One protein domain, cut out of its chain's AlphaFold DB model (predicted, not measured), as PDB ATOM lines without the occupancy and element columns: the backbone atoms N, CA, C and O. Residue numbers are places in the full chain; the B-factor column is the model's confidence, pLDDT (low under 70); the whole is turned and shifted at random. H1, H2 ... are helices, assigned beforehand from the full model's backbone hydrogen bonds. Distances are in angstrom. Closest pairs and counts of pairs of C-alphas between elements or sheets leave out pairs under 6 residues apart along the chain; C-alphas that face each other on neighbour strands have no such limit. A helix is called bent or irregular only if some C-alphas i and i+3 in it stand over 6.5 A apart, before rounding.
ATOM      1  N   LYS A 299      -9.633  -6.236  10.503       86.50
ATOM      2  CA  LYS A 299      -8.574  -5.478   9.806       86.50
ATOM      3  C   LYS A 299      -8.315  -4.091  10.389       86.50
ATOM      4  O   LYS A 299      -7.202  -3.594  10.304       86.50
ATOM      5  N   THR A 300      -9.339  -3.439  10.939       84.94
ATOM      6  CA  THR A 300      -9.191  -2.097  11.522       84.94
ATOM      7  C   THR A 300      -8.582  -2.104  12.921       84.94
ATOM      8  O   THR A 300      -8.251  -1.034  13.423       84.94
ATOM      9  N   LEU A 301      -8.476  -3.278  13.549       85.25
ATOM     10  CA  LEU A 301      -7.957  -3.461  14.906       85.25
ATOM     11  C   LEU A 301      -6.617  -4.206  14.924       85.25
ATOM     12  O   LEU A 301      -5.817  -3.994  15.827       85.25
ATOM     13  N   ILE A 302      -6.368  -5.062  13.932       84.50
ATOM     14  CA  ILE A 302      -5.144  -5.854  13.841       84.50
ATOM     15  C   ILE A 302      -3.963  -4.986  13.417       84.50
ATOM     16  O   ILE A 302      -4.030  -4.245  12.435       84.50
ATOM     17  N   THR A 303      -2.855  -5.126  14.142       81.12
ATOM     18  CA  THR A 303      -1.592  -4.446  13.849       81.12
ATOM     19  C   THR A 303      -0.548  -5.426  13.320       81.12
ATOM     20  O   THR A 303      -0.680  -6.641  13.447       81.12
ATOM     21  N   GLN A 304       0.533  -4.898  12.740       74.31
ATOM     22  CA  GLN A 304       1.627  -5.713  12.188       74.31
ATOM     23  C   GLN A 304       2.393  -6.524  13.245       74.31
ATOM     24  O   GLN A 304       3.160  -7.412  12.884       74.31
ATOM     25  N   ALA A 305       2.237  -6.196  14.530       78.62
ATOM     26  CA  ALA A 305       2.908  -6.897  15.617       78.62
ATOM     27  C   ALA A 305       2.146  -8.149  16.083       78.62
ATOM     28  O   ALA A 305       2.733  -8.947  16.809       78.62
ATOM     29  N   MET A 306       0.879  -8.309  15.678       86.62
ATOM     30  CA  MET A 306       0.009  -9.359  16.198       86.62
ATOM     31  C   MET A 306       0.236 -10.713  15.520       86.62
ATOM     32  O   MET A 306       0.397 -10.798  14.298       86.62
ATOM     33  N   ASP A 307       0.196 -11.786  16.306       85.62
ATOM     34  CA  ASP A 307       0.275 -13.158  15.807       85.62
ATOM     35  C   ASP A 307      -1.104 -13.776  15.492       85.62
ATOM     36  O   ASP A 307      -2.158 -13.150  15.625       85.62
ATOM     37  N   GLY A 308      -1.110 -15.020  15.004       83.88
ATOM     38  CA  GLY A 308      -2.330 -15.716  14.599       83.88
ATOM     39  C   GLY A 308      -3.291 -16.021  15.743       83.88
ATOM     40  O   GLY A 308      -4.496 -16.054  15.495       83.88
ATOM     41  N   TYR A 309      -2.801 -16.195  16.974       88.06
ATOM     42  CA  TYR A 309      -3.667 -16.374  18.141       88.06
ATOM     43  C   TYR A 309      -4.327 -15.051  18.528       88.06
ATOM     44  O   TYR A 309      -5.533 -15.001  18.751       88.06
ATOM     45  N   GLU A 310      -3.553 -13.968  18.540       91.38
ATOM     46  CA  GLU A 310      -4.034 -12.619  18.844       91.38
ATOM     47  C   GLU A 310      -5.076 -12.144  17.817       91.38
ATOM     48  O   GLU A 310      -6.138 -11.637  18.185       91.38
ATOM     49  N   CYS A 311      -4.831 -12.380  16.525       89.75
ATOM     50  CA  CYS A 311      -5.801 -12.091  15.466       89.75
ATOM     51  C   CYS A 311      -7.064 -12.957  15.585       89.75
ATOM     52  O   CYS A 311      -8.172 -12.469  15.349       89.75
ATOM     53  N   SER A 312      -6.900 -14.239  15.934       90.94
ATOM     54  CA  SER A 312      -8.006 -15.178  16.144       90.94
ATOM     55  C   SER A 312      -8.922 -14.712  17.279       90.94
ATOM     56  O   SER A 312     -10.133 -14.630  17.074       90.94
ATOM     57  N   ALA A 313      -8.354 -14.289  18.415       92.88
ATOM     58  CA  ALA A 313      -9.109 -13.762  19.554       92.88
ATOM     59  C   ALA A 313      -9.965 -12.541  19.168       92.88
ATOM     60  O   ALA A 313     -11.153 -12.483  19.483       92.88
ATOM     61  N   ILE A 314      -9.406 -11.598  18.397       92.50
ATOM     62  CA  ILE A 314     -10.161 -10.443  17.884       92.50
ATOM     63  C   ILE A 314     -11.330 -10.898  16.998       92.50
ATOM     64  O   ILE A 314     -12.448 -10.407  17.153       92.50
ATOM     65  N   ILE A 315     -11.089 -11.818  16.059       91.38
ATOM     66  CA  ILE A 315     -12.130 -12.317  15.145       91.38
ATOM     67  C   ILE A 315     -13.236 -13.025  15.916       91.38
ATOM     68  O   ILE A 315     -14.408 -12.801  15.625       91.38
ATOM     69  N   GLU A 316     -12.879 -13.845  16.899       92.25
ATOM     70  CA  GLU A 316     -13.828 -14.529  17.767       92.25
ATOM     71  C   GLU A 316     -14.704 -13.528  18.531       92.25
ATOM     72  O   GLU A 316     -15.930 -13.602  18.432       92.25
ATOM     73  N   ALA A 317     -14.112 -12.526  19.184       92.00
ATOM     74  CA  ALA A 317     -14.872 -11.501  19.898       92.00
ATOM     75  C   ALA A 317     -15.813 -10.702  18.977       92.00
ATOM     76  O   ALA A 317     -16.961 -10.423  19.336       92.00
ATOM     77  N   ILE A 318     -15.363 -10.361  17.763       91.25
ATOM     78  CA  ILE A 318     -16.194  -9.678  16.761       91.25
ATOM     79  C   ILE A 318     -17.340 -10.586  16.306       91.25
ATOM     80  O   ILE A 318     -18.489 -10.152  16.305       91.25
ATOM     81  N   ARG A 319     -17.043 -11.841  15.953       89.50
ATOM     82  CA  ARG A 319     -18.014 -12.850  15.495       89.50
ATOM     83  C   ARG A 319     -19.126 -13.058  16.510       89.50
ATOM     84  O   ARG A 319     -20.287 -13.199  16.141       89.50
ATOM     85  N   GLU A 320     -18.784 -13.107  17.791       89.25
ATOM     86  CA  GLU A 320     -19.774 -13.301  18.842       89.25
ATOM     87  C   GLU A 320     -20.544 -12.018  19.215       89.25
ATOM     88  O   GLU A 320     -21.392 -12.036  20.115       89.25
ATOM     89  N   THR A 321     -20.260 -10.888  18.568       84.31
ATOM     90  CA  THR A 321     -21.063  -9.672  18.690       84.31
ATOM     91  C   THR A 321     -22.216  -9.772  17.686       84.31
ATOM     92  O   THR A 321     -21.997  -9.695  16.483       84.31
ATOM     93  N   ALA A 322     -23.443 -10.009  18.173       63.31
ATOM     94  CA  ALA A 322     -24.630 -10.263  17.343       63.31
ATOM     95  C   ALA A 322     -24.792  -9.251  16.186       63.31
ATOM     96  O   ALA A 322     -24.552  -8.057  16.373       63.31
ATOM     97  N   SER A 323     -25.238  -9.724  15.011       67.50
ATOM     98  CA  SER A 323     -25.219  -8.971  13.741       67.50
ATOM     99  C   SER A 323     -25.808  -7.563  13.838       67.50
ATOM    100  O   SER A 323     -25.232  -6.624  13.290       67.50
ATOM    101  N   ASP A 324     -26.903  -7.403  14.583       66.69
ATOM    102  CA  ASP A 324     -27.686  -6.164  14.614       66.69
ATOM    103  C   ASP A 324     -27.107  -5.096  15.570       66.69
ATOM    104  O   ASP A 324     -27.375  -3.910  15.388       66.69
ATOM    105  N   ASP A 325     -26.261  -5.492  16.533       66.69
ATOM    106  CA  ASP A 325     -25.615  -4.608  17.528       66.69
ATOM    107  C   ASP A 325     -24.086  -4.490  17.328       66.69
ATOM    108  O   ASP A 325     -23.389  -3.802  18.082       66.69
ATOM    109  N   SER A 326     -23.553  -5.153  16.297       72.62
ATOM    110  CA  SER A 326     -22.117  -5.269  16.025       72.62
ATOM    111  C   SER A 326     -21.447  -3.924  15.737       72.62
ATOM    112  O   SER A 326     -20.460  -3.559  16.372       72.62
ATOM    113  N   GLU A 327     -21.996  -3.126  14.825       81.25
ATOM    114  CA  GLU A 327     -21.353  -1.889  14.383       81.25
ATOM    115  C   GLU A 327     -21.175  -0.839  15.510       81.25
ATOM    116  O   GLU A 327     -20.071  -0.295  15.636       81.25
ATOM    117  N   PRO A 328     -22.169  -0.570  16.386       85.62
ATOM    118  CA  PRO A 328     -21.987   0.313  17.540       85.62
ATOM    119  C   PRO A 328     -20.937  -0.181  18.543       85.62
ATOM    120  O   PRO A 328     -20.045   0.589  18.910       85.62
ATOM    121  N   VAL A 329     -21.017  -1.450  18.973       88.12
ATOM    122  CA  VAL A 329     -20.088  -2.055  19.952       88.12
ATOM    123  C   VAL A 329     -18.656  -1.930  19.464       88.12
ATOM    124  O   VAL A 329     -17.769  -1.451  20.174       88.12
ATOM    125  N   LEU A 330     -18.446  -2.310  18.213       88.00
ATOM    126  CA  LEU A 330     -17.129  -2.339  17.631       88.00
ATOM    127  C   LEU A 330     -16.588  -0.914  17.442       88.00
ATOM    128  O   LEU A 330     -15.451  -0.631  17.824       88.00
ATOM    129  N   ASN A 331     -17.407   0.030  16.950       88.81
ATOM    130  CA  ASN A 331     -17.008   1.440  16.831       88.81
ATOM    131  C   ASN A 331     -16.595   2.042  18.175       88.81
ATOM    132  O   ASN A 331     -15.641   2.818  18.233       88.81
ATOM    133  N   HIS A 332     -17.271   1.664  19.256       91.25
ATOM    134  CA  HIS A 332     -16.882   2.048  20.602       91.25
ATOM    135  C   HIS A 332     -15.551   1.424  21.040       91.25
ATOM    136  O   HIS A 332     -14.693   2.161  21.542       91.25
ATOM    137  N   ALA A 333     -15.352   0.121  20.802       91.31
ATOM    138  CA  ALA A 333     -14.102  -0.586  21.093       91.31
ATOM    139  C   ALA A 333     -12.906   0.058  20.382       91.31
ATOM    140  O   ALA A 333     -11.880   0.319  21.007       91.31
ATOM    141  N   ARG A 334     -13.074   0.454  19.113       89.19
ATOM    142  CA  ARG A 334     -12.044   1.168  18.341       89.19
ATOM    143  C   ARG A 334     -11.603   2.482  18.997       89.19
ATOM    144  O   ARG A 334     -10.468   2.900  18.816       89.19
ATOM    145  N   THR A 335     -12.463   3.145  19.776       90.44
ATOM    146  CA  THR A 335     -12.065   4.372  20.501       90.44
ATOM    147  C   THR A 335     -11.216   4.115  21.748       90.44
ATOM    148  O   THR A 335     -10.773   5.084  22.370       90.44
ATOM    149  N   LEU A 336     -11.065   2.851  22.153       91.56
ATOM    150  CA  LEU A 336     -10.290   2.415  23.317       91.56
ATOM    151  C   LEU A 336      -9.031   1.642  22.938       91.56
ATOM    152  O   LEU A 336      -8.041   1.725  23.658       91.56
ATOM    153  N   ILE A 337      -9.081   0.904  21.830       90.75
ATOM    154  CA  ILE A 337      -7.962   0.110  21.329       90.75
ATOM    155  C   ILE A 337      -6.875   1.033  20.765       90.75
ATOM    156  O   ILE A 337      -7.161   1.939  19.978       90.75
ATOM    157  N   THR A 338      -5.625   0.802  21.164       87.56
ATOM    158  CA  THR A 338      -4.445   1.523  20.666       87.56
ATOM    159  C   THR A 338      -3.528   0.585  19.884       87.56
ATOM    160  O   THR A 338      -3.588  -0.630  20.036       87.56
ATOM    161  N   GLU A 339      -2.627   1.147  19.072       84.56
ATOM    162  CA  GLU A 339      -1.691   0.362  18.246       84.56
ATOM    163  C   GLU A 339      -0.703  -0.497  19.058       84.56
ATOM    164  O   GLU A 339      -0.044  -1.370  18.501       84.56
ATOM    165  N   THR A 340      -0.572  -0.238  20.362       86.44
ATOM    166  CA  THR A 340       0.334  -0.965  21.261       86.44
ATOM    167  C   THR A 340      -0.329  -2.140  21.971       86.44
ATOM    168  O   THR A 340       0.370  -2.846  22.693       86.44
ATOM    169  N   MET A 341      -1.650  -2.303  21.841       91.44
ATOM    170  CA  MET A 341      -2.374  -3.394  22.489       91.44
ATOM    171  C   MET A 341      -2.201  -4.699  21.724       91.44
ATOM    172  O   MET A 341      -2.168  -4.697  20.492       91.44
ATOM    173  N   ASP A 342      -2.125  -5.806  22.458       91.38
ATOM    174  CA  ASP A 342      -2.156  -7.141  21.863       91.38
ATOM    175  C   ASP A 342      -3.595  -7.591  21.536       91.38
ATOM    176  O   ASP A 342      -4.586  -6.926  21.870       91.38
ATOM    177  N   GLY A 343      -3.735  -8.709  20.821       91.50
ATOM    178  CA  GLY A 343      -5.053  -9.181  20.389       91.50
ATOM    179  C   GLY A 343      -5.959  -9.647  21.530       91.50
ATOM    180  O   GLY A 343      -7.176  -9.477  21.443       91.50
ATOM    181  N   TYR A 344      -5.394 -10.162  22.625       93.62
ATOM    182  CA  TYR A 344      -6.169 -10.567  23.799       93.62
ATOM    183  C   TYR A 344      -6.692  -9.351  24.566       93.62
ATOM    184  O   TYR A 344      -7.840  -9.336  25.011       93.62
ATOM    185  N   GLU A 345      -5.879  -8.302  24.676       94.19
ATOM    186  CA  GLU A 345      -6.270  -7.011  25.234       94.19
ATOM    187  C   GLU A 345      -7.405  -6.370  24.419       94.19
ATOM    188  O   GLU A 345      -8.380  -5.880  24.995       94.19
ATOM    189  N   CYS A 346      -7.326  -6.434  23.086       93.50
ATOM    190  CA  CYS A 346      -8.398  -5.983  22.196       93.50
ATOM    191  C   CYS A 346      -9.684  -6.805  22.380       93.50
ATOM    192  O   CYS A 346     -10.765  -6.225  22.512       93.50
ATOM    193  N   SER A 347      -9.570  -8.138  22.427       93.94
ATOM    194  CA  SER A 347     -10.690  -9.068  22.651       93.94
ATOM    195  C   SER A 347     -11.430  -8.750  23.947       93.94
ATOM    196  O   SER A 347     -12.642  -8.544  23.938       93.94
ATOM    197  N   ALA A 348     -10.692  -8.585  25.051       93.75
ATOM    198  CA  ALA A 348     -11.259  -8.277  26.361       93.75
ATOM    199  C   ALA A 348     -12.060  -6.960  26.369       93.75
ATOM    200  O   ALA A 348     -13.093  -6.862  27.037       93.75
ATOM    201  N   ILE A 349     -11.619  -5.944  25.616       94.75
ATOM    202  CA  ILE A 349     -12.360  -4.685  25.458       94.75
ATOM    203  C   ILE A 349     -13.653  -4.909  24.665       94.75
ATOM    204  O   ILE A 349     -14.708  -4.427  25.081       94.75
ATOM    205  N   ILE A 350     -13.588  -5.628  23.539       93.12
ATOM    206  CA  ILE A 350     -14.760  -5.916  22.694       93.12
ATOM    207  C   ILE A 350     -15.808  -6.687  23.498       93.12
ATOM    208  O   ILE A 350     -16.972  -6.283  23.543       93.12
ATOM    209  N   GLU A 351     -15.389  -7.745  24.190       93.25
ATOM    210  CA  GLU A 351     -16.251  -8.566  25.038       93.25
ATOM    211  C   GLU A 351     -16.913  -7.739  26.143       93.25
ATOM    212  O   GLU A 351     -18.132  -7.810  26.322       93.25
ATOM    213  N   ALA A 352     -16.141  -6.900  26.843       93.94
ATOM    214  CA  ALA A 352     -16.669  -6.062  27.915       93.94
ATOM    215  C   ALA A 352     -17.706  -5.047  27.409       93.94
ATOM    216  O   ALA A 352     -18.700  -4.802  28.097       93.94
ATOM    217  N   ILE A 353     -17.504  -4.466  26.218       94.31
ATOM    218  CA  ILE A 353     -18.443  -3.510  25.608       94.31
ATOM    219  C   ILE A 353     -19.704  -4.210  25.117       94.31
ATOM    220  O   ILE A 353     -20.803  -3.707  25.347       94.31
ATOM    221  N   ARG A 354     -19.558  -5.375  24.480       92.19
ATOM    222  CA  ARG A 354     -20.673  -6.187  23.978       92.19
ATOM    223  C   ARG A 354     -21.693  -6.507  25.068       92.19
ATOM    224  O   ARG A 354     -22.888  -6.559  24.801       92.19
ATOM    225  N   GLU A 355     -21.244  -6.722  26.301       92.06
ATOM    226  CA  GLU A 355     -22.141  -7.032  27.416       92.06
ATOM    227  C   GLU A 355     -22.913  -5.814  27.965       92.06
ATOM    228  O   GLU A 355     -23.776  -5.979  28.841       92.06
ATOM    229  N   ILE A 356     -22.595  -4.591  27.519       91.88
ATOM    230  CA  ILE A 356     -23.270  -3.367  27.961       91.88
ATOM    231  C   ILE A 356     -24.567  -3.187  27.160       91.88
ATOM    232  O   ILE A 356     -24.530  -3.183  25.932       91.88
ATOM    233  N   PRO A 357     -25.722  -2.957  27.813       89.00
ATOM    234  CA  PRO A 357     -26.943  -2.590  27.101       89.00
ATOM    235  C   PRO A 357     -26.728  -1.360  26.203       89.00
ATOM    236  O   PRO A 357     -26.141  -0.372  26.646       89.00
ATOM    237  N   ALA A 358     -27.255  -1.377  24.974       85.75
ATOM    238  CA  ALA A 358     -27.017  -0.323  23.976       85.75
ATOM    239  C   ALA A 358     -27.293   1.106  24.495       85.75
ATOM    240  O   ALA A 358     -26.499   2.016  24.262       85.75
ATOM    241  N   ASN A 359     -28.365   1.294  25.275       87.25
ATOM    242  CA  ASN A 359     -28.735   2.594  25.858       87.25
ATOM    243  C   ASN A 359     -27.750   3.105  26.930       87.25
ATOM    244  O   ASN A 359     -27.749   4.295  27.240       87.25
ATOM    245  N   ASP A 360     -26.919   2.224  27.487       90.31
ATOM    246  CA  ASP A 360     -25.985   2.523  28.573       90.31
ATOM    247  C   ASP A 360     -24.536   2.666  28.088       90.31
ATOM    248  O   ASP A 360     -23.719   3.283  28.779       90.31
ATOM    249  N   CYS A 361     -24.217   2.117  26.911       90.62
ATOM    250  CA  CYS A 361     -22.859   1.970  26.387       90.62
ATOM    251  C   CYS A 361     -22.066   3.283  26.399       90.62
ATOM    252  O   CYS A 361     -21.002   3.363  27.016       90.62
ATOM    253  N   GLU A 362     -22.610   4.352  25.813       90.19
ATOM    254  CA  GLU A 362     -21.926   5.650  25.761       90.19
ATOM    255  C   GLU A 362     -21.632   6.210  27.164       90.19
ATOM    256  O   GLU A 362     -20.541   6.727  27.423       90.19
ATOM    257  N   SER A 363     -22.579   6.071  28.099       92.44
ATOM    258  CA  SER A 363     -22.404   6.553  29.469       92.44
ATOM    259  C   SER A 363     -21.351   5.746  30.229       92.44
ATOM    260  O   SER A 363     -20.494   6.344  30.881       92.44
ATOM    261  N   VAL A 364     -21.400   4.412  30.136       95.56
ATOM    262  CA  VAL A 364     -20.436   3.506  30.783       95.56
ATOM    263  C   VAL A 364     -19.028   3.777  30.266       95.56
ATOM    264  O   VAL A 364     -18.110   3.953  31.061       95.56
ATOM    265  N   LEU A 365     -18.855   3.896  28.950       95.00
ATOM    266  CA  LEU A 365     -17.547   4.125  28.343       95.00
ATOM    267  C   LEU A 365     -16.977   5.503  28.660       95.00
ATOM    268  O   LEU A 365     -15.787   5.628  28.954       95.00
ATOM    269  N   ARG A 366     -17.819   6.543  28.644       94.44
ATOM    270  CA  ARG A 366     -17.411   7.886  29.070       94.44
ATOM    271  C   ARG A 366     -16.905   7.871  30.510       94.44
ATOM    272  O   ARG A 366     -15.915   8.527  30.806       94.44
ATOM    273  N   GLN A 367     -17.570   7.129  31.391       94.75
ATOM    274  CA  GLN A 367     -17.178   6.992  32.789       94.75
ATOM    275  C   GLN A 367     -15.916   6.133  32.967       94.75
ATOM    276  O   GLN A 367     -15.014   6.552  33.690       94.75
ATOM    277  N   ALA A 368     -15.800   5.001  32.267       95.44
ATOM    278  CA  ALA A 368     -14.625   4.126  32.306       95.44
ATOM    279  C   ALA A 368     -13.343   4.870  31.910       95.44
ATOM    280  O   ALA A 368     -12.354   4.810  32.633       95.44
ATOM    281  N   LYS A 369     -13.405   5.691  30.850       93.81
ATOM    282  CA  LYS A 369     -12.285   6.537  30.401       93.81
ATOM    283  C   LYS A 369     -11.728   7.461  31.485       93.81
ATOM    284  O   LYS A 369     -10.558   7.810  31.429       93.81
ATOM    285  N   THR A 370     -12.540   7.860  32.465       93.25
ATOM    286  CA  THR A 370     -12.069   8.709  33.578       93.25
ATOM    287  C   THR A 370     -11.255   7.955  34.629       93.25
ATOM    288  O   THR A 370     -10.718   8.597  35.527       93.25
ATOM    289  N   LEU A 371     -11.209   6.622  34.554       94.69
ATOM    290  CA  LEU A 371     -10.499   5.744  35.487       94.69
ATOM    291  C   LEU A 371      -9.282   5.054  34.861       94.69
ATOM    292  O   LEU A 371      -8.544   4.390  35.580       94.69
ATOM    293  N   PHE A 372      -9.074   5.185  33.550       93.25
ATOM    294  CA  PHE A 372      -7.902   4.622  32.886       93.25
ATOM    295  C   PHE A 372      -6.660   5.443  33.224       93.25
ATOM    296  O   PHE A 372      -6.638   6.659  33.020       93.25
ATOM    297  N   THR A 373      -5.626   4.769  33.716       87.88
ATOM    298  CA  THR A 373      -4.317   5.362  34.002       87.88
ATOM    299  C   THR A 373      -3.345   5.055  32.861       87.88
ATOM    300  O   THR A 373      -3.598   4.200  32.008       87.88
ATOM    301  N   GLN A 374      -2.209   5.752  32.826       85.38
ATOM    302  CA  GLN A 374      -1.206   5.560  31.765       85.38
ATOM    303  C   GLN A 374      -0.472   4.215  31.846       85.38
ATOM    304  O   GLN A 374       0.177   3.810  30.885       85.38
ATOM    305  N   THR A 375      -0.526   3.556  33.003       86.00
ATOM    306  CA  THR A 375       0.171   2.294  33.277       86.00
ATOM    307  C   THR A 375      -0.674   1.073  32.930       86.00
ATOM    308  O   THR A 375      -0.125  -0.024  32.818       86.00
ATOM    309  N   MET A 376      -1.982   1.264  32.739       91.69
ATOM    310  CA  MET A 376      -2.917   0.179  32.502       91.69
ATOM    311  C   MET A 376      -2.817  -0.402  31.095       91.69
ATOM    312  O   MET A 376      -2.650   0.313  30.103       91.69
ATOM    313  N   LYS A 377      -3.007  -1.717  31.024       90.62
ATOM    314  CA  LYS A 377      -3.068  -2.497  29.783       90.62
ATOM    315  C   LYS A 377      -4.487  -2.583  29.219       90.62
ATOM    316  O   LYS A 377      -5.460  -2.383  29.943       90.62
ATOM    317  N   GLY A 378      -4.646  -2.939  27.942       85.44
ATOM    318  CA  GLY A 378      -5.983  -2.988  27.329       85.44
ATOM    319  C   GLY A 378      -6.931  -3.995  27.999       85.44
ATOM    320  O   GLY A 378      -8.097  -3.682  28.237       85.44
ATOM    321  N   GLY A 379      -6.423  -5.150  28.440       88.75
ATOM    322  CA  GLY A 379      -7.219  -6.131  29.192       88.75
ATOM    323  C   GLY A 379      -7.754  -5.592  30.527       88.75
ATOM    324  O   GLY A 379      -8.852  -5.944  30.960       88.75
ATOM    325  N   GLU A 380      -7.024  -4.669  31.152       94.31
ATOM    326  CA  GLU A 380      -7.412  -4.012  32.401       94.31
ATOM    327  C   GLU A 380      -8.544  -2.992  32.192       94.31
ATOM    328  O   GLU A 380      -9.376  -2.792  33.082       94.31
ATOM    329  N   TYR A 381      -8.662  -2.412  30.990       95.06
ATOM    330  CA  TYR A 381      -9.802  -1.562  30.630       95.06
ATOM    331  C   TYR A 381     -11.102  -2.364  30.630       95.06
ATOM    332  O   TYR A 381     -12.112  -1.892  31.160       95.06
ATOM    333  N   GLY A 382     -11.067  -3.594  30.103       93.75
ATOM    334  CA  GLY A 382     -12.207  -4.511  30.112       93.75
ATOM    335  C   GLY A 382     -12.747  -4.756  31.526       93.75
ATOM    336  O   GLY A 382     -13.954  -4.677  31.748       93.75
ATOM    337  N   LYS A 383     -11.859  -4.934  32.514       95.00
ATOM    338  CA  LYS A 383     -12.226  -5.143  33.928       95.00
ATOM    339  C   LYS A 383     -12.936  -3.943  34.550       95.00
ATOM    340  O   LYS A 383     -13.942  -4.109  35.242       95.00
ATOM    341  N   ILE A 384     -12.456  -2.731  34.276       97.12
ATOM    342  CA  ILE A 384     -13.098  -1.494  34.743       97.12
ATOM    343  C   ILE A 384     -14.472  -1.322  34.085       97.12
ATOM    344  O   ILE A 384     -15.450  -1.011  34.769       97.12
ATOM    345  N   ILE A 385     -14.567  -1.553  32.771       96.94
ATOM    346  CA  ILE A 385     -15.832  -1.489  32.027       96.94
ATOM    347  C   ILE A 385     -16.842  -2.480  32.619       96.94
ATOM    348  O   ILE A 385     -17.980  -2.101  32.896       96.94
ATOM    349  N   GLU A 386     -16.419  -3.717  32.884       95.69
ATOM    350  CA  GLU A 386     -17.251  -4.754  33.492       95.69
ATOM    351  C   GLU A 386     -17.764  -4.340  34.886       95.69
ATOM    352  O   GLU A 386     -18.956  -4.480  35.182       95.69
ATOM    353  N   ALA A 387     -16.902  -3.771  35.737       96.62
ATOM    354  CA  ALA A 387     -17.283  -3.305  37.072       96.62
ATOM    355  C   ALA A 387     -18.318  -2.163  37.028       96.62
ATOM    356  O   ALA A 387     -19.300  -2.172  37.783       96.62
ATOM    357  N   ILE A 388     -18.136  -1.203  36.114       97.00
ATOM    358  CA  ILE A 388     -19.071  -0.086  35.902       97.00
ATOM    359  C   ILE A 388     -20.397  -0.593  35.338       97.00
ATOM    360  O   ILE A 388     -21.464  -0.185  35.801       97.00
ATOM    361  N   ARG A 389     -20.350  -1.515  34.374       95.56
ATOM    362  CA  ARG A 389     -21.530  -2.142  33.768       95.56
ATOM    363  C   ARG A 389     -22.408  -2.823  34.814       95.56
ATOM    364  O   ARG A 389     -23.623  -2.643  34.796       95.56
ATOM    365  N   LYS A 390     -21.795  -3.556  35.750       95.75
ATOM    366  CA  LYS A 390     -22.482  -4.209  36.879       95.75
ATOM    367  C   LYS A 390     -23.052  -3.223  37.910       95.75
ATOM    368  O   LYS A 390     -23.782  -3.641  38.806       95.75
ATOM    369  N   THR A 391     -22.725  -1.934  37.819       94.62
ATOM    370  CA  THR A 391     -23.293  -0.881  38.670       94.62
ATOM    371  C   THR A 391     -24.559  -0.316  38.019       94.62
ATOM    372  O   THR A 391     -24.560   0.012  36.828       94.62
ATOM    373  N   ALA A 392     -25.645  -0.210  38.792       93.38
ATOM    374  CA  ALA A 392     -26.928   0.303  38.310       93.38
ATOM    375  C   ALA A 392     -26.783   1.732  37.760       93.38
ATOM    376  O   ALA A 392     -25.997   2.521  38.278       93.38
ATOM    377  N   SER A 393     -27.511   2.071  36.691       91.69
ATOM    378  CA  SER A 393     -27.268   3.314  35.942       91.69
ATOM    379  C   SER A 393     -27.406   4.589  36.779       91.69
ATOM    380  O   SER A 393     -26.643   5.531  36.577       91.69
ATOM    381  N   ASP A 394     -28.371   4.631  37.696       92.50
ATOM    382  CA  ASP A 394     -28.602   5.724  38.648       92.50
ATOM    383  C   ASP A 394     -27.526   5.807  39.742       92.50
ATOM    384  O   ASP A 394     -27.356   6.842  40.385       92.50
ATOM    385  N   ASP A 395     -26.755   4.734  39.898       94.19
ATOM    386  CA  ASP A 395     -25.797   4.523  40.971       94.19
ATOM    387  C   ASP A 395     -24.327   4.649  40.529       94.19
ATOM    388  O   ASP A 395     -23.428   4.835  41.352       94.19
ATOM    389  N   ARG A 396     -24.073   4.606  39.213       94.75
ATOM    390  CA  ARG A 396     -22.727   4.700  38.619       94.75
ATOM    391  C   ARG A 396     -21.992   5.965  39.036       94.75
ATOM    392  O   ARG A 396     -20.878   5.888  39.535       94.75
ATOM    393  N   GLU A 397     -22.592   7.138  38.840       94.31
ATOM    394  CA  GLU A 397     -21.890   8.404  39.089       94.31
ATOM    395  C   GLU A 397     -21.502   8.584  40.574       94.31
ATOM    396  O   GLU A 397     -20.341   8.907  40.835       94.31
ATOM    397  N   PRO A 398     -22.382   8.314  41.564       94.94
ATOM    398  CA  PRO A 398     -21.988   8.289  42.974       94.94
ATOM    399  C   PRO A 398     -20.851   7.302  43.282       94.94
ATOM    400  O   PRO A 398     -19.859   7.686  43.902       94.94
ATOM    401  N   VAL A 399     -20.958   6.047  42.825       97.50
ATOM    402  CA  VAL A 399     -19.943   5.007  43.069       97.50
ATOM    403  C   VAL A 399     -18.589   5.411  42.482       97.50
ATOM    404  O   VAL A 399     -17.564   5.307  43.156       97.50
ATOM    405  N   LEU A 400     -18.574   5.923  41.254       96.56
ATOM    406  CA  LEU A 400     -17.336   6.272  40.561       96.56
ATOM    407  C   LEU A 400     -16.710   7.558  41.087       96.56
ATOM    408  O   LEU A 400     -15.488   7.630  41.181       96.56
ATOM    409  N   ASN A 401     -17.507   8.544  41.507       95.44
ATOM    410  CA  ASN A 401     -16.976   9.715  42.204       95.44
ATOM    411  C   ASN A 401     -16.228   9.326  43.476       95.44
ATOM    412  O   ASN A 401     -15.171   9.881  43.760       95.44
ATOM    413  N   HIS A 402     -16.726   8.333  44.209       96.25
ATOM    414  CA  HIS A 402     -16.012   7.787  45.351       96.25
ATOM    415  C   HIS A 402     -14.770   6.983  44.948       96.25
ATOM    416  O   HIS A 402     -13.705   7.209  45.524       96.25
ATOM    417  N   ALA A 403     -14.874   6.101  43.949       96.31
ATOM    418  CA  ALA A 403     -13.752   5.283  43.486       96.31
ATOM    419  C   ALA A 403     -12.566   6.144  43.018       96.31
ATOM    420  O   ALA A 403     -11.433   5.889  43.420       96.31
ATOM    421  N   ARG A 404     -12.826   7.237  42.283       94.62
ATOM    422  CA  ARG A 404     -11.807   8.214  41.845       94.62
ATOM    423  C   ARG A 404     -10.981   8.796  42.994       94.62
ATOM    424  O   ARG A 404      -9.840   9.172  42.781       94.62
ATOM    425  N   THR A 405     -11.541   8.892  44.203       93.25
ATOM    426  CA  THR A 405     -10.799   9.413  45.369       93.25
ATOM    427  C   THR A 405      -9.833   8.403  45.989       93.25
ATOM    428  O   THR A 405      -9.068   8.784  46.870       93.25
ATOM    429  N   LEU A 406      -9.905   7.133  45.582       94.50
ATOM    430  CA  LEU A 406      -9.093   6.037  46.114       94.50
ATOM    431  C   LEU A 406      -8.167   5.415  45.061       94.50
ATOM    432  O   LEU A 406      -7.149   4.841  45.427       94.50
ATOM    433  N   ILE A 407      -8.517   5.521  43.777       94.12
ATOM    434  CA  ILE A 407      -7.704   5.024  42.665       94.12
ATOM    435  C   ILE A 407      -6.474   5.919  42.472       94.12
ATOM    436  O   ILE A 407      -6.593   7.144  42.417       94.12
ATOM    437  N   THR A 408      -5.298   5.304  42.341       92.69
ATOM    438  CA  THR A 408      -4.024   5.985  42.059       92.69
ATOM    439  C   THR A 408      -3.476   5.587  40.685       92.69
ATOM    440  O   THR A 408      -3.862   4.566  40.123       92.69
ATOM    441  N   GLU A 409      -2.541   6.375  40.139       90.62
ATOM    442  CA  GLU A 409      -1.934   6.152  38.807       90.62
ATOM    443  C   GLU A 409      -1.192   4.810  38.659       90.62
ATOM    444  O   GLU A 409      -0.897   4.375  37.545       90.62
ATOM    445  N   THR A 410      -0.858   4.155  39.773       91.69
ATOM    446  CA  THR A 410      -0.127   2.883  39.786       91.69
ATOM    447  C   THR A 410      -1.030   1.663  39.915       91.69
ATOM    448  O   THR A 410      -0.512   0.552  39.863       91.69
ATOM    449  N   MET A 411      -2.339   1.844  40.129       94.38
ATOM    450  CA  MET A 411      -3.257   0.720  40.304       94.38
ATOM    451  C   MET A 411      -3.593   0.052  38.969       94.38
ATOM    452  O   MET A 411      -3.851   0.732  37.977       94.38
ATOM    453  N   SER A 412      -3.649  -1.279  38.972       95.38
ATOM    454  CA  SER A 412      -4.125  -2.072  37.829       95.38
ATOM    455  C   SER A 412      -5.646  -1.965  37.656       95.38
ATOM    456  O   SER A 412      -6.380  -1.540  38.558       95.38
ATOM    457  N   GLY A 413      -6.163  -2.389  36.501       94.88
ATOM    458  CA  GLY A 413      -7.615  -2.436  36.281       94.88
ATOM    459  C   GLY A 413      -8.350  -3.396  37.214       94.88
ATOM    460  O   GLY A 413      -9.475  -3.095  37.618       94.88
ATOM    461  N   ASP A 414      -7.724  -4.507  37.617       95.94
ATOM    462  CA  ASP A 414      -8.319  -5.426  38.594       95.94
ATOM    463  C   ASP A 414      -8.423  -4.785  39.989       95.94
ATOM    464  O   ASP A 414      -9.446  -4.904  40.664       95.94
ATOM    465  N   GLU A 415      -7.398  -4.039  40.404       97.06
ATOM    466  CA  GLU A 415      -7.389  -3.279  41.659       97.06
ATOM    467  C   GLU A 415      -8.447  -2.168  41.666       97.06
ATOM    468  O   GLU A 415      -9.187  -2.008  42.641       97.06
ATOM    469  N   CYS A 416      -8.576  -1.435  40.556       97.12
ATOM    470  CA  CYS A 416      -9.619  -0.424  40.385       97.12
ATOM    471  C   CYS A 416     -11.017  -1.050  40.410       97.12
ATOM    472  O   CYS A 416     -11.917  -0.535  41.077       97.12
ATOM    473  N   SER A 417     -11.192  -2.182  39.722       97.31
ATOM    474  CA  SER A 417     -12.428  -2.965  39.730       97.31
ATOM    475  C   SER A 417     -12.806  -3.373  41.156       97.31
ATOM    476  O   SER A 417     -13.915  -3.072  41.596       97.31
ATOM    477  N   ALA A 418     -11.870  -3.923  41.937       98.00
ATOM    478  CA  ALA A 418     -12.111  -4.315  43.327       98.00
ATOM    479  C   ALA A 418     -12.600  -3.146  44.209       98.00
ATOM    480  O   ALA A 418     -13.505  -3.322  45.032       98.00
ATOM    481  N   ILE A 419     -12.054  -1.936  44.023       98.12
ATOM    482  CA  ILE A 419     -12.532  -0.723  44.709       98.12
ATOM    483  C   ILE A 419     -13.971  -0.387  44.288       98.12
ATOM    484  O   ILE A 419     -14.824  -0.159  45.152       98.12
ATOM    485  N   ILE A 420     -14.253  -0.363  42.979       98.19
ATOM    486  CA  ILE A 420     -15.591  -0.065  42.440       98.19
ATOM    487  C   ILE A 420     -16.611  -1.052  43.003       98.19
ATOM    488  O   ILE A 420     -17.668  -0.639  43.480       98.19
ATOM    489  N   GLU A 421     -16.290  -2.345  43.004       98.12
ATOM    490  CA  GLU A 421     -17.178  -3.381  43.519       98.12
ATOM    491  C   GLU A 421     -17.433  -3.223  45.022       98.12
ATOM    492  O   GLU A 421     -18.587  -3.266  45.449       98.12
ATOM    493  N   ALA A 422     -16.403  -2.944  45.828       97.94
ATOM    494  CA  ALA A 422     -16.573  -2.728  47.266       97.94
ATOM    495  C   ALA A 422     -17.464  -1.509  47.586       97.94
ATOM    496  O   ALA A 422     -18.279  -1.555  48.517       97.94
ATOM    497  N   ILE A 423     -17.351  -0.427  46.806       98.12
ATOM    498  CA  ILE A 423     -18.197   0.768  46.947       98.12
ATOM    499  C   ILE A 423     -19.625   0.483  46.473       98.12
ATOM    500  O   ILE A 423     -20.578   0.817  47.181       98.12
ATOM    501  N   ARG A 424     -19.781  -0.165  45.312       97.31
ATOM    502  CA  ARG A 424     -21.074  -0.590  44.751       97.31
ATOM    503  C   ARG A 424     -21.853  -1.433  45.753       97.31
ATOM    504  O   ARG A 424     -23.035  -1.198  45.976       97.31
ATOM    505  N   GLU A 425     -21.187  -2.393  46.387       97.50
ATOM    506  CA  GLU A 425     -21.808  -3.267  47.380       97.50
ATOM    507  C   GLU A 425     -22.069  -2.595  48.745       97.50
ATOM    508  O   GLU A 425     -22.622  -3.226  49.656       97.50
ATOM    509  N   THR A 426     -21.653  -1.341  48.928       96.94
ATOM    510  CA  THR A 426     -22.029  -0.520  50.081       96.94
ATOM    511  C   THR A 426     -23.337   0.200  49.763       96.94
ATOM    512  O   THR A 426     -23.456   0.842  48.718       96.94
ATOM    513  N   ALA A 427     -24.328   0.093  50.656       95.56
ATOM    514  CA  ALA A 427     -25.628   0.739  50.476       95.56
ATOM    515  C   ALA A 427     -25.468   2.257  50.290       95.56
ATOM    516  O   ALA A 427     -24.611   2.860  50.934       95.56
ATOM    517  N   ALA A 428     -26.284   2.866  49.424       94.75
ATOM    518  CA  ALA A 428     -26.114   4.257  48.993       94.75
ATOM    519  C   ALA A 428     -25.976   5.249  50.165       94.75
ATOM    520  O   ALA A 428     -25.013   6.014  50.197       94.75
ATOM    521  N   ASP A 429     -26.860   5.157  51.163       94.69
ATOM    522  CA  ASP A 429     -26.856   6.025  52.354       94.69
ATOM    523  C   ASP A 429     -25.648   5.785  53.287       94.69
ATOM    524  O   ASP A 429     -25.311   6.628  54.116       94.69
ATOM    525  N   ASP A 430     -24.973   4.642  53.140       95.62
ATOM    526  CA  ASP A 430     -23.843   4.210  53.966       95.62
ATOM    527  C   ASP A 430     -22.474   4.474  53.320       95.62
ATOM    528  O   ASP A 430     -21.454   4.405  54.010       95.62
ATOM    529  N   ARG A 431     -22.416   4.784  52.018       96.19
ATOM    530  CA  ARG A 431     -21.149   4.947  51.280       96.19
ATOM    531  C   ARG A 431     -20.273   6.034  51.854       96.19
ATOM    532  O   ARG A 431     -19.125   5.767  52.191       96.19
ATOM    533  N   GLU A 432     -20.807   7.242  51.975       95.69
ATOM    534  CA  GLU A 432     -20.025   8.390  52.422       95.69
ATOM    535  C   GLU A 432     -19.491   8.191  53.858       95.69
ATOM    536  O   GLU A 432     -18.287   8.362  54.061       95.69
ATOM    537  N   PRO A 433     -20.290   7.725  54.845       95.69
ATOM    538  CA  PRO A 433     -19.765   7.336  56.157       95.69
ATOM    539  C   PRO A 433     -18.671   6.258  56.097       95.69
ATOM    540  O   PRO A 433     -17.603   6.429  56.686       95.69
ATOM    541  N   VAL A 434     -18.904   5.154  55.374       97.69
ATOM    542  CA  VAL A 434     -17.942   4.041  55.259       97.69
ATOM    543  C   VAL A 434     -16.634   4.509  54.621       97.69
ATOM    544  O   VAL A 434     -15.556   4.157  55.098       97.69
ATOM    545  N   LEU A 435     -16.711   5.328  53.576       97.00
ATOM    546  CA  LEU A 435     -15.545   5.809  52.844       97.00
ATOM    547  C   LEU A 435     -14.780   6.881  53.606       97.00
ATOM    548  O   LEU A 435     -13.552   6.855  53.601       97.00
ATOM    549  N   ASN A 436     -15.465   7.770  54.325       95.50
ATOM    550  CA  ASN A 436     -14.799   8.715  55.220       95.50
ATOM    551  C   ASN A 436     -14.003   7.996  56.302       95.50
ATOM    552  O   ASN A 436     -12.889   8.399  56.623       95.50
ATOM    553  N   HIS A 437     -14.515   6.879  56.806       95.81
ATOM    554  CA  HIS A 437     -13.754   6.013  57.690       95.81
ATOM    555  C   HIS A 437     -12.595   5.298  56.985       95.81
ATOM    556  O   HIS A 437     -11.472   5.335  57.493       95.81
ATOM    557  N   ALA A 438     -12.837   4.689  55.820       96.38
ATOM    558  CA  ALA A 438     -11.821   3.956  55.065       96.38
ATOM    559  C   ALA A 438     -10.624   4.847  54.702       96.38
ATOM    560  O   ALA A 438      -9.484   4.456  54.934       96.38
ATOM    561  N   ARG A 439     -10.871   6.084  54.249       94.81
ATOM    562  CA  ARG A 439      -9.833   7.077  53.918       94.81
ATOM    563  C   ARG A 439      -8.896   7.400  55.084       94.81
ATOM    564  O   ARG A 439      -7.759   7.771  54.852       94.81
ATOM    565  N   THR A 440      -9.341   7.251  56.336       93.88
ATOM    566  CA  THR A 440      -8.455   7.457  57.502       93.88
ATOM    567  C   THR A 440      -7.506   6.292  57.777       93.88
ATOM    568  O   THR A 440      -6.647   6.415  58.646       93.88
ATOM    569  N   LEU A 441      -7.690   5.157  57.096       95.00
ATOM    570  CA  LEU A 441      -6.888   3.941  57.251       95.00
ATOM    571  C   LEU A 441      -6.127   3.563  55.974       95.00
ATOM    572  O   LEU A 441      -5.126   2.861  56.065       95.00
ATOM    573  N   ILE A 442      -6.604   4.003  54.807       95.00
ATOM    574  CA  ILE A 442      -5.950   3.798  53.511       95.00
ATOM    575  C   ILE A 442      -4.753   4.747  53.389       95.00
ATOM    576  O   ILE A 442      -4.883   5.948  53.625       95.00
ATOM    577  N   THR A 443      -3.596   4.210  53.001       91.69
ATOM    578  CA  THR A 443      -2.384   4.983  52.694       91.69
ATOM    579  C   THR A 443      -2.093   4.949  51.193       91.69
ATOM    580  O   THR A 443      -2.575   4.072  50.482       91.69
ATOM    581  N   GLU A 444      -1.265   5.876  50.705       87.81
ATOM    582  CA  GLU A 444      -0.899   5.968  49.278       87.81
ATOM    583  C   GLU A 444      -0.153   4.729  48.746       87.81
ATOM    584  O   GLU A 444      -0.053   4.544  47.538       87.81
ATOM    585  N   THR A 445       0.380   3.882  49.632       90.38
ATOM    586  CA  THR A 445       1.114   2.663  49.265       90.38
ATOM    587  C   THR A 445       0.233   1.418  49.180       90.38
ATOM    588  O   THR A 445       0.745   0.366  48.811       90.38
ATOM    589  N   MET A 446      -1.037   1.494  49.591       94.88
ATOM    590  CA  MET A 446      -1.956   0.356  49.532       94.88
ATOM    591  C   MET A 446      -2.481   0.166  48.110       94.88
ATOM    592  O   MET A 446      -2.908   1.125  47.468       94.88
ATOM    593  N   ASP A 447      -2.496  -1.081  47.643       95.88
ATOM    594  CA  ASP A 447      -3.109  -1.437  46.363       95.88
ATOM    595  C   ASP A 447      -4.652  -1.432  46.443       95.88
ATOM    596  O   ASP A 447      -5.262  -1.269  47.512       95.88
ATOM    597  N   GLY A 448      -5.325  -1.590  45.299       96.69
ATOM    598  CA  GLY A 448      -6.789  -1.562  45.271       96.69
ATOM    599  C   GLY A 448      -7.455  -2.751  45.971       96.69
ATOM    600  O   GLY A 448      -8.533  -2.589  46.557       96.69
ATOM    601  N   TYR A 449      -6.807  -3.919  46.023       97.94
ATOM    602  CA  TYR A 449      -7.313  -5.059  46.791       97.94
ATOM    603  C   TYR A 449      -7.274  -4.775  48.294       97.94
ATOM    604  O   TYR A 449      -8.221  -5.083  49.021       97.94
ATOM    605  N   GLU A 450      -6.211  -4.141  48.770       97.94
ATOM    606  CA  GLU A 450      -6.033  -3.709  50.148       97.94
ATOM    607  C   GLU A 450      -7.045  -2.630  50.546       97.94
ATOM    608  O   GLU A 450      -7.688  -2.752  51.597       97.94
ATOM    609  N   CYS A 451      -7.279  -1.646  49.675       97.75
ATOM    610  CA  CYS A 451      -8.329  -0.644  49.853       97.75
ATOM    611  C   CYS A 451      -9.720  -1.293  49.939       97.75
ATOM    612  O   CYS A 451     -10.484  -1.023  50.874       97.75
ATOM    613  N   SER A 452     -10.039  -2.198  49.006       98.12
ATOM    614  CA  SER A 452     -11.325  -2.906  48.972       98.12
ATOM    615  C   SER A 452     -11.565  -3.733  50.245       98.12
ATOM    616  O   SER A 452     -12.668  -3.721  50.796       98.12
ATOM    617  N   ALA A 453     -10.522  -4.372  50.787       98.06
ATOM    618  CA  ALA A 453     -10.596  -5.174  52.004       98.06
ATOM    619  C   ALA A 453     -10.914  -4.331  53.252       98.06
ATOM    620  O   ALA A 453     -11.649  -4.790  54.134       98.06
ATOM    621  N   ILE A 454     -10.390  -3.102  53.330       98.25
ATOM    622  CA  ILE A 454     -10.720  -2.144  54.395       98.25
ATOM    623  C   ILE A 454     -12.180  -1.693  54.267       98.25
ATOM    624  O   ILE A 454     -12.922  -1.756  55.251       98.25
ATOM    625  N   ILE A 455     -12.615  -1.299  53.063       98.31
ATOM    626  CA  ILE A 455     -14.006  -0.889  52.794       98.31
ATOM    627  C   ILE A 455     -14.972  -2.014  53.184       98.31
ATOM    628  O   ILE A 455     -15.943  -1.784  53.904       98.31
ATOM    629  N   GLU A 456     -14.673  -3.253  52.783       98.19
ATOM    630  CA  GLU A 456     -15.474  -4.434  53.107       98.19
ATOM    631  C   GLU A 456     -15.606  -4.639  54.628       98.19
ATOM    632  O   GLU A 456     -16.706  -4.896  55.129       98.19
ATOM    633  N   ALA A 457     -14.504  -4.510  55.374       98.00
ATOM    634  CA  ALA A 457     -14.491  -4.684  56.826       98.00
ATOM    635  C   ALA A 457     -15.325  -3.613  57.550       98.00
ATOM    636  O   ALA A 457     -16.090  -3.936  58.466       98.00
ATOM    637  N   ILE A 458     -15.220  -2.354  57.114       98.06
ATOM    638  CA  ILE A 458     -15.974  -1.225  57.677       98.06
ATOM    639  C   ILE A 458     -17.459  -1.348  57.341       98.06
ATOM    640  O   ILE A 458     -18.298  -1.232  58.233       98.06
ATOM    641  N   ARG A 459     -17.793  -1.660  56.083       97.31
ATOM    642  CA  ARG A 459     -19.173  -1.898  55.638       97.31
ATOM    643  C   ARG A 459     -19.858  -2.966  56.488       97.31
ATOM    644  O   ARG A 459     -21.000  -2.785  56.899       97.31
ATOM    645  N   LYS A 460     -19.155  -4.065  56.788       97.31
ATOM    646  CA  LYS A 460     -19.661  -5.164  57.632       97.31
ATOM    647  C   LYS A 460     -19.691  -4.830  59.134       97.31
ATOM    648  O   LYS A 460     -19.953  -5.724  59.938       97.31
ATOM    649  N   THR A 461     -19.370  -3.605  59.540       97.00
ATOM    650  CA  THR A 461     -19.527  -3.115  60.916       97.00
ATOM    651  C   THR A 461     -20.834  -2.330  61.012       97.00
ATOM    652  O   THR A 461     -21.118  -1.509  60.136       97.00
ATOM    653  N   ALA A 462     -21.637  -2.603  62.047       95.69
ATOM    654  CA  ALA A 462     -22.928  -1.945  62.254       95.69
ATOM    655  C   ALA A 462     -22.753  -0.421  62.347       95.69
ATOM    656  O   ALA A 462     -21.766   0.056  62.904       95.69
ATOM    657  N   SER A 463     -23.673   0.345  61.759       94.56
ATOM    658  CA  SER A 463     -23.518   1.792  61.563       94.56
ATOM    659  C   SER A 463     -23.317   2.571  62.866       94.56
ATOM    660  O   SER A 463     -22.487   3.471  62.915       94.56
ATOM    661  N   ASP A 464     -24.041   2.191  63.919       94.69
ATOM    662  CA  ASP A 464     -23.953   2.737  65.279       94.69
ATOM    663  C   ASP A 464     -22.654   2.352  66.010       94.69
ATOM    664  O   ASP A 464     -22.282   2.973  67.004       94.69
ATOM    665  N   ASP A 465     -21.937   1.365  65.481       95.69
ATOM    666  CA  ASP A 465     -20.771   0.754  66.100       95.69
ATOM    667  C   ASP A 465     -19.443   1.106  65.400       95.69
ATOM    668  O   ASP A 465     -18.368   1.031  66.009       95.69
ATOM    669  N   ARG A 466     -19.510   1.542  64.131       95.94
ATOM    670  CA  ARG A 466     -18.359   1.897  63.273       95.94
ATOM    671  C   ARG A 466     -17.395   2.855  63.961       95.94
ATOM    672  O   ARG A 466     -16.206   2.559  64.037       95.94
ATOM    673  N   GLU A 467     -17.899   3.967  64.493       95.38
ATOM    674  CA  GLU A 467     -17.063   5.004  65.109       95.38
ATOM    675  C   GLU A 467     -16.254   4.447  66.291       95.38
ATOM    676  O   GLU A 467     -15.048   4.673  66.397       95.38
ATOM    677  N   SER A 468     -16.894   3.645  67.148       96.12
ATOM    678  CA  SER A 468     -16.224   2.995  68.277       96.12
ATOM    679  C   SER A 468     -15.158   2.010  67.798       96.12
ATOM    680  O   SER A 468     -14.003   2.111  68.215       96.12
ATOM    681  N   VAL A 469     -15.500   1.092  66.885       97.81
ATOM    682  CA  VAL A 469     -14.549   0.105  66.341       97.81
ATOM    683  C   VAL A 469     -13.333   0.793  65.721       97.81
ATOM    684  O   VAL A 469     -12.192   0.410  65.989       97.81
ATOM    685  N   LEU A 470     -13.560   1.835  64.926       96.69
ATOM    686  CA  LEU A 470     -12.513   2.489  64.151       96.69
ATOM    687  C   LEU A 470     -11.626   3.392  64.990       96.69
ATOM    688  O   LEU A 470     -10.416   3.411  64.768       96.69
ATOM    689  N   ASN A 471     -12.180   4.075  65.992       95.88
ATOM    690  CA  ASN A 471     -11.366   4.825  66.941       95.88
ATOM    691  C   ASN A 471     -10.365   3.918  67.649       95.88
ATOM    692  O   ASN A 471      -9.195   4.280  67.749       95.88
ATOM    693  N   HIS A 472     -10.767   2.708  68.039       97.31
ATOM    694  CA  HIS A 472      -9.827   1.754  68.618       97.31
ATOM    695  C   HIS A 472      -8.876   1.152  67.573       97.31
ATOM    696  O   HIS A 472      -7.683   1.025  67.856       97.31
ATOM    697  N   ALA A 473      -9.359   0.827  66.366       96.81
ATOM    698  CA  ALA A 473      -8.531   0.278  65.289       96.81
ATOM    699  C   ALA A 473      -7.374   1.220  64.928       96.81
ATOM    700  O   ALA A 473      -6.233   0.772  64.843       96.81
ATOM    701  N   ARG A 474      -7.634   2.532  64.838       95.00
ATOM    702  CA  ARG A 474      -6.612   3.571  64.604       95.00
ATOM    703  C   ARG A 474      -5.505   3.583  65.660       95.00
ATOM    704  O   ARG A 474      -4.387   3.980  65.364       95.00
ATOM    705  N   THR A 475      -5.777   3.144  66.892       94.56
ATOM    706  CA  THR A 475      -4.742   3.080  67.942       94.56
ATOM    707  C   THR A 475      -3.806   1.873  67.825       94.56
ATOM    708  O   THR A 475      -2.814   1.815  68.566       94.56
ATOM    709  N   LEU A 476      -4.152   0.906  66.969       95.06
ATOM    710  CA  LEU A 476      -3.424  -0.343  66.740       95.06
ATOM    711  C   LEU A 476      -2.824  -0.417  65.331       95.06
ATOM    712  O   LEU A 476      -1.743  -0.974  65.174       95.06
ATOM    713  N   ILE A 477      -3.507   0.135  64.327       94.56
ATOM    714  CA  ILE A 477      -3.034   0.192  62.944       94.56
ATOM    715  C   ILE A 477      -1.872   1.186  62.845       94.56
ATOM    716  O   ILE A 477      -1.946   2.303  63.353       94.56
ATOM    717  N   THR A 478      -0.793   0.770  62.188       90.94
ATOM    718  CA  THR A 478       0.386   1.604  61.914       90.94
ATOM    719  C   THR A 478       0.520   1.855  60.418       90.94
ATOM    720  O   THR A 478       0.096   1.015  59.634       90.94
ATOM    721  N   GLU A 479       1.211   2.923  60.017       87.94
ATOM    722  CA  GLU A 479       1.410   3.296  58.600       87.94
ATOM    723  C   GLU A 479       2.073   2.204  57.740       87.94
ATOM    724  O   GLU A 479       1.903   2.187  56.528       87.94
ATOM    725  N   THR A 480       2.811   1.272  58.350       89.56
ATOM    726  CA  THR A 480       3.467   0.156  57.649       89.56
ATOM    727  C   THR A 480       2.590  -1.090  57.500       89.56
ATOM    728  O   THR A 480       3.059  -2.096  56.972       89.56
ATOM    729  N   MET A 481       1.371  -1.093  58.052       94.06
ATOM    730  CA  MET A 481       0.455  -2.226  57.913       94.06
ATOM    731  C   MET A 481      -0.258  -2.161  56.576       94.06
ATOM    732  O   MET A 481      -0.682  -1.099  56.138       94.06
ATOM    733  N   ASN A 482      -0.438  -3.327  55.974       95.44
ATOM    734  CA  ASN A 482      -1.133  -3.449  54.710       95.44
ATOM    735  C   ASN A 482      -2.657  -3.575  54.913       95.44
ATOM    736  O   ASN A 482      -3.135  -3.764  56.043       95.44
ATOM    737  N   GLY A 483      -3.453  -3.468  53.846       95.75
ATOM    738  CA  GLY A 483      -4.917  -3.455  53.986       95.75
ATOM    739  C   GLY A 483      -5.504  -4.740  54.582       95.75
ATOM    740  O   GLY A 483      -6.480  -4.695  55.340       95.75
ATOM    741  N   GLN A 484      -4.876  -5.894  54.333       96.75
ATOM    742  CA  GLN A 484      -5.300  -7.168  54.927       96.75
ATOM    743  C   GLN A 484      -5.069  -7.210  56.441       96.75
ATOM    744  O   GLN A 484      -5.914  -7.720  57.183       96.75
ATOM    745  N   ASP A 485      -3.959  -6.650  56.916       96.75
ATOM    746  CA  ASP A 485      -3.683  -6.528  58.344       96.75
ATOM    747  C   ASP A 485      -4.694  -5.596  59.028       96.75
ATOM    748  O   ASP A 485      -5.269  -5.965  60.060       96.75
ATOM    749  N   CYS A 486      -5.001  -4.455  58.403       97.44
ATOM    750  CA  CYS A 486      -6.028  -3.519  58.866       97.44
ATOM    751  C   CYS A 486      -7.401  -4.197  58.975       97.44
ATOM    752  O   CYS A 486      -8.049  -4.140  60.024       97.44
ATOM    753  N   ARG A 487      -7.814  -4.928  57.930       97.94
ATOM    754  CA  ARG A 487      -9.049  -5.726  57.922       97.94
ATOM    755  C   ARG A 487      -9.116  -6.685  59.111       97.94
ATOM    756  O   ARG A 487     -10.148  -6.757  59.776       97.94
ATOM    757  N   LYS A 488      -8.041  -7.432  59.397       97.75
ATOM    758  CA  LYS A 488      -8.030  -8.413  60.500       97.75
ATOM    759  C   LYS A 488      -8.192  -7.754  61.867       97.75
ATOM    760  O   LYS A 488      -8.860  -8.329  62.725       97.75
ATOM    761  N   ILE A 489      -7.621  -6.566  62.054       97.94
ATOM    762  CA  ILE A 489      -7.763  -5.780  63.285       97.94
ATOM    763  C   ILE A 489      -9.205  -5.277  63.437       97.94
ATOM    764  O   ILE A 489      -9.800  -5.477  64.495       97.94
ATOM    765  N   ILE A 490      -9.797  -4.704  62.381       98.25
ATOM    766  CA  ILE A 490     -11.196  -4.232  62.384       98.25
ATOM    767  C   ILE A 490     -12.154  -5.388  62.702       98.25
ATOM    768  O   ILE A 490     -13.001  -5.263  63.586       98.25
ATOM    769  N   GLU A 491     -11.984  -6.538  62.036       98.06
ATOM    770  CA  GLU A 491     -12.779  -7.748  62.287       98.06
ATOM    771  C   GLU A 491     -12.713  -8.175  63.762       98.06
ATOM    772  O   GLU A 491     -13.749  -8.469  64.354       98.06
ATOM    773  N   ALA A 492     -11.516  -8.182  64.364       97.81
ATOM    774  CA  ALA A 492     -11.318  -8.601  65.750       97.81
ATOM    775  C   ALA A 492     -11.968  -7.642  66.761       97.81
ATOM    776  O   ALA A 492     -12.572  -8.092  67.732       97.81
ATOM    777  N   ILE A 493     -11.864  -6.328  66.531       98.19
ATOM    778  CA  ILE A 493     -12.440  -5.304  67.417       98.19
ATOM    779  C   ILE A 493     -13.966  -5.318  67.353       98.19
ATOM    780  O   ILE A 493     -14.623  -5.251  68.393       98.19
ATOM    781  N   ARG A 494     -14.531  -5.443  66.147       97.25
ATOM    782  CA  ARG A 494     -15.983  -5.521  65.930       97.25
ATOM    783  C   ARG A 494     -16.621  -6.666  66.714       97.25
ATOM    784  O   ARG A 494     -17.755  -6.555  67.160       97.25
ATOM    785  N   GLU A 495     -15.909  -7.774  66.896       97.12
ATOM    786  CA  GLU A 495     -16.418  -8.914  67.658       97.12
ATOM    787  C   GLU A 495     -16.451  -8.675  69.179       97.12
ATOM    788  O   GLU A 495     -16.992  -9.513  69.902       97.12
ATOM    789  N   ILE A 496     -15.864  -7.595  69.699       96.94
ATOM    790  CA  ILE A 496     -15.894  -7.259  71.129       96.94
ATOM    791  C   ILE A 496     -17.137  -6.397  71.414       96.94
ATOM    792  O   ILE A 496     -17.334  -5.404  70.702       96.94
ATOM    793  N   PRO A 497     -17.946  -6.721  72.446       95.12
ATOM    794  CA  PRO A 497     -19.024  -5.847  72.910       95.12
ATOM    795  C   PRO A 497     -18.517  -4.431  73.198       95.12
ATOM    796  O   PRO A 497     -17.414  -4.264  73.716       95.12
ATOM    797  N   THR A 498     -19.310  -3.411  72.874       94.44
ATOM    798  CA  THR A 498     -18.893  -2.000  72.946       94.44
ATOM    799  C   THR A 498     -18.340  -1.609  74.321       94.44
ATOM    800  O   THR A 498     -17.287  -0.975  74.378       94.44
ATOM    801  N   ASP A 499     -18.976  -2.066  75.405       93.50
ATOM    802  CA  ASP A 499     -18.567  -1.779  76.790       93.50
ATOM    803  C   ASP A 499     -17.241  -2.462  77.192       93.50
ATOM    804  O   ASP A 499     -16.516  -1.963  78.054       93.50
ATOM    805  N   ASP A 500     -16.871  -3.555  76.518       94.81
ATOM    806  CA  ASP A 500     -15.671  -4.348  76.813       94.81
ATOM    807  C   ASP A 500     -14.456  -3.950  75.956       94.81
ATOM    808  O   ASP A 500     -13.330  -4.383  76.221       94.81
ATOM    809  N   ARG A 501     -14.642  -3.129  74.914       95.88
ATOM    810  CA  ARG A 501     -13.574  -2.792  73.952       95.88
ATOM    811  C   ARG A 501     -12.378  -2.131  74.591       95.88
ATOM    812  O   ARG A 501     -11.269  -2.632  74.439       95.88
ATOM    813  N   GLU A 502     -12.592  -1.036  75.306       95.44
ATOM    814  CA  GLU A 502     -11.502  -0.290  75.929       95.44
ATOM    815  C   GLU A 502     -10.684  -1.173  76.894       95.44
ATOM    816  O   GLU A 502      -9.467  -1.273  76.712       95.44
ATOM    817  N   PRO A 503     -11.277  -1.892  77.875       94.69
ATOM    818  CA  PRO A 503     -10.485  -2.732  78.768       94.69
ATOM    819  C   PRO A 503      -9.789  -3.895  78.049       94.69
ATOM    820  O   PRO A 503      -8.651  -4.205  78.406       94.69
ATOM    821  N   VAL A 504     -10.411  -4.527  77.044       96.25
ATOM    822  CA  VAL A 504      -9.776  -5.602  76.258       96.25
ATOM    823  C   VAL A 504      -8.615  -5.062  75.427       96.25
ATOM    824  O   VAL A 504      -7.517  -5.615  75.471       96.25
ATOM    825  N   LEU A 505      -8.821  -3.974  74.687       96.94
ATOM    826  CA  LEU A 505      -7.851  -3.459  73.722       96.94
ATOM    827  C   LEU A 505      -6.690  -2.744  74.396       96.94
ATOM    828  O   LEU A 505      -5.548  -2.940  73.984       96.94
ATOM    829  N   ARG A 506      -6.938  -2.021  75.494       95.69
ATOM    830  CA  ARG A 506      -5.875  -1.476  76.348       95.69
ATOM    831  C   ARG A 506      -4.926  -2.573  76.818       95.69
ATOM    832  O   ARG A 506      -3.714  -2.384  76.797       95.69
ATOM    833  N   GLN A 507      -5.469  -3.722  77.214       94.94
ATOM    834  CA  GLN A 507      -4.680  -4.858  77.673       94.94
ATOM    835  C   GLN A 507      -3.995  -5.597  76.515       94.94
ATOM    836  O   GLN A 507      -2.795  -5.855  76.583       94.94
ATOM    837  N   ALA A 508      -4.704  -5.865  75.414       95.88
ATOM    838  CA  ALA A 508      -4.135  -6.479  74.213       95.88
ATOM    839  C   ALA A 508      -2.961  -5.660  73.654       95.88
ATOM    840  O   ALA A 508      -1.925  -6.225  73.311       95.88
ATOM    841  N   LYS A 509      -3.074  -4.326  73.660       95.88
ATOM    842  CA  LYS A 509      -2.020  -3.403  73.224       95.88
ATOM    843  C   LYS A 509      -0.712  -3.573  73.999       95.88
ATOM    844  O   LYS A 509       0.349  -3.348  73.431       95.88
ATOM    845  N   THR A 510      -0.758  -4.013  75.260       95.19
ATOM    846  CA  THR A 510       0.465  -4.284  76.041       95.19
ATOM    847  C   THR A 510       1.220  -5.532  75.579       95.19
ATOM    848  O   THR A 510       2.423  -5.628  75.801       95.19
ATOM    849  N   LEU A 511       0.528  -6.474  74.932       94.69
ATOM    850  CA  LEU A 511       1.080  -7.741  74.438       94.69
ATOM    851  C   LEU A 511       1.494  -7.687  72.965       94.69
ATOM    852  O   LEU A 511       2.152  -8.599  72.468       94.69
TER     853      LEU A 511
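This is residues 299 to 511 of the 1046 residues of an uncharacterized protein of Candidatus Paracaedibacter acanthamoebae (UniProt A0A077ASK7). The chain is wound in stacked turns of two helices, a solenoid drawn out into a rod. H1, H3, H5, H7, H9 and H11 stand side by side in one layer, while H2, H4, H6, H8, H10 and H12 make a looser second layer that slants across it; H1 lies toward one end and H12 at the other. The printed part has 213 residues, with twelve named helices, H1 to H12 in chain order, no named strand, and the class all helix. The whole is loose, with a radius of gyration of the C-alphas of 20.9 A and spans of 69 by 34 by 22 A.

H1, residues 308 to 319, touches H3, residues 343 to 354, the same way at a shallow tilt of 10 degrees; their closest C-alphas, Glu 310 and Gly 343, are 3.9 A apart. H2, residues 326 to 334, touches H3 at a steep tilt of 51 degrees, opposite ways, closest at the C-alphas of Ala 333 and Ile 350, 5.6 A. H3 touches H5, residues 378 to 389, closest at the C-alphas of Glu 345 and Gly 379, 4.2 A. H4, residues 358 to 368, and H2 are near each other. H5 touches H7, residues 413 to 424, at 9 degrees, the same way, with the C-alphas of Glu 380 and Gly 413 closest at 4.2 A. H6, residues 396 to 404, touches H7 at a steep tilt of 55 degrees, closest at the C-alphas of Ala 403 and Ile 420, 5.8 A. H8, residues 428 to 439, and H6 are close but not clearly touching. H9, residues 448 to 459, touches H11, residues 483 to 494, closest at the C-alphas of Glu 450 and Gly 483, 4.0 A. H10, residues 466 to 474, touches H12, residues 498 to 511, closest at the C-alphas of Ser 468 and Thr 498, 7.3 A. Every O i to N i+4 pair is within hydrogen-bond range in H1, H2, H3, H6, H7, H9, H10 and H11, against 5 of 7 in H4, 6 of 8 in H5 and H8, and 6 of 10 in H12.

H1 begins at C-alpha 308, (-2.330, -15.716, 14.599), and H12 ends at C-alpha 511, (1.080, -7.741, 74.438). H12 is 20.8 A long, H8 17.2 A and H5 16.8 A. H4, H8 and H12 are irregular: C-alphas 359 and 362 are 7.5 A apart, 429 and 432 7.2 A, 499 and 502 7.3 A.

The C-alphas farthest apart, Lys 299 and Pro 503, are 69.0 A apart. The printed part has no cut and no long link. Its mean pLDDT is 92.9; residues 322 to 325 are under 70.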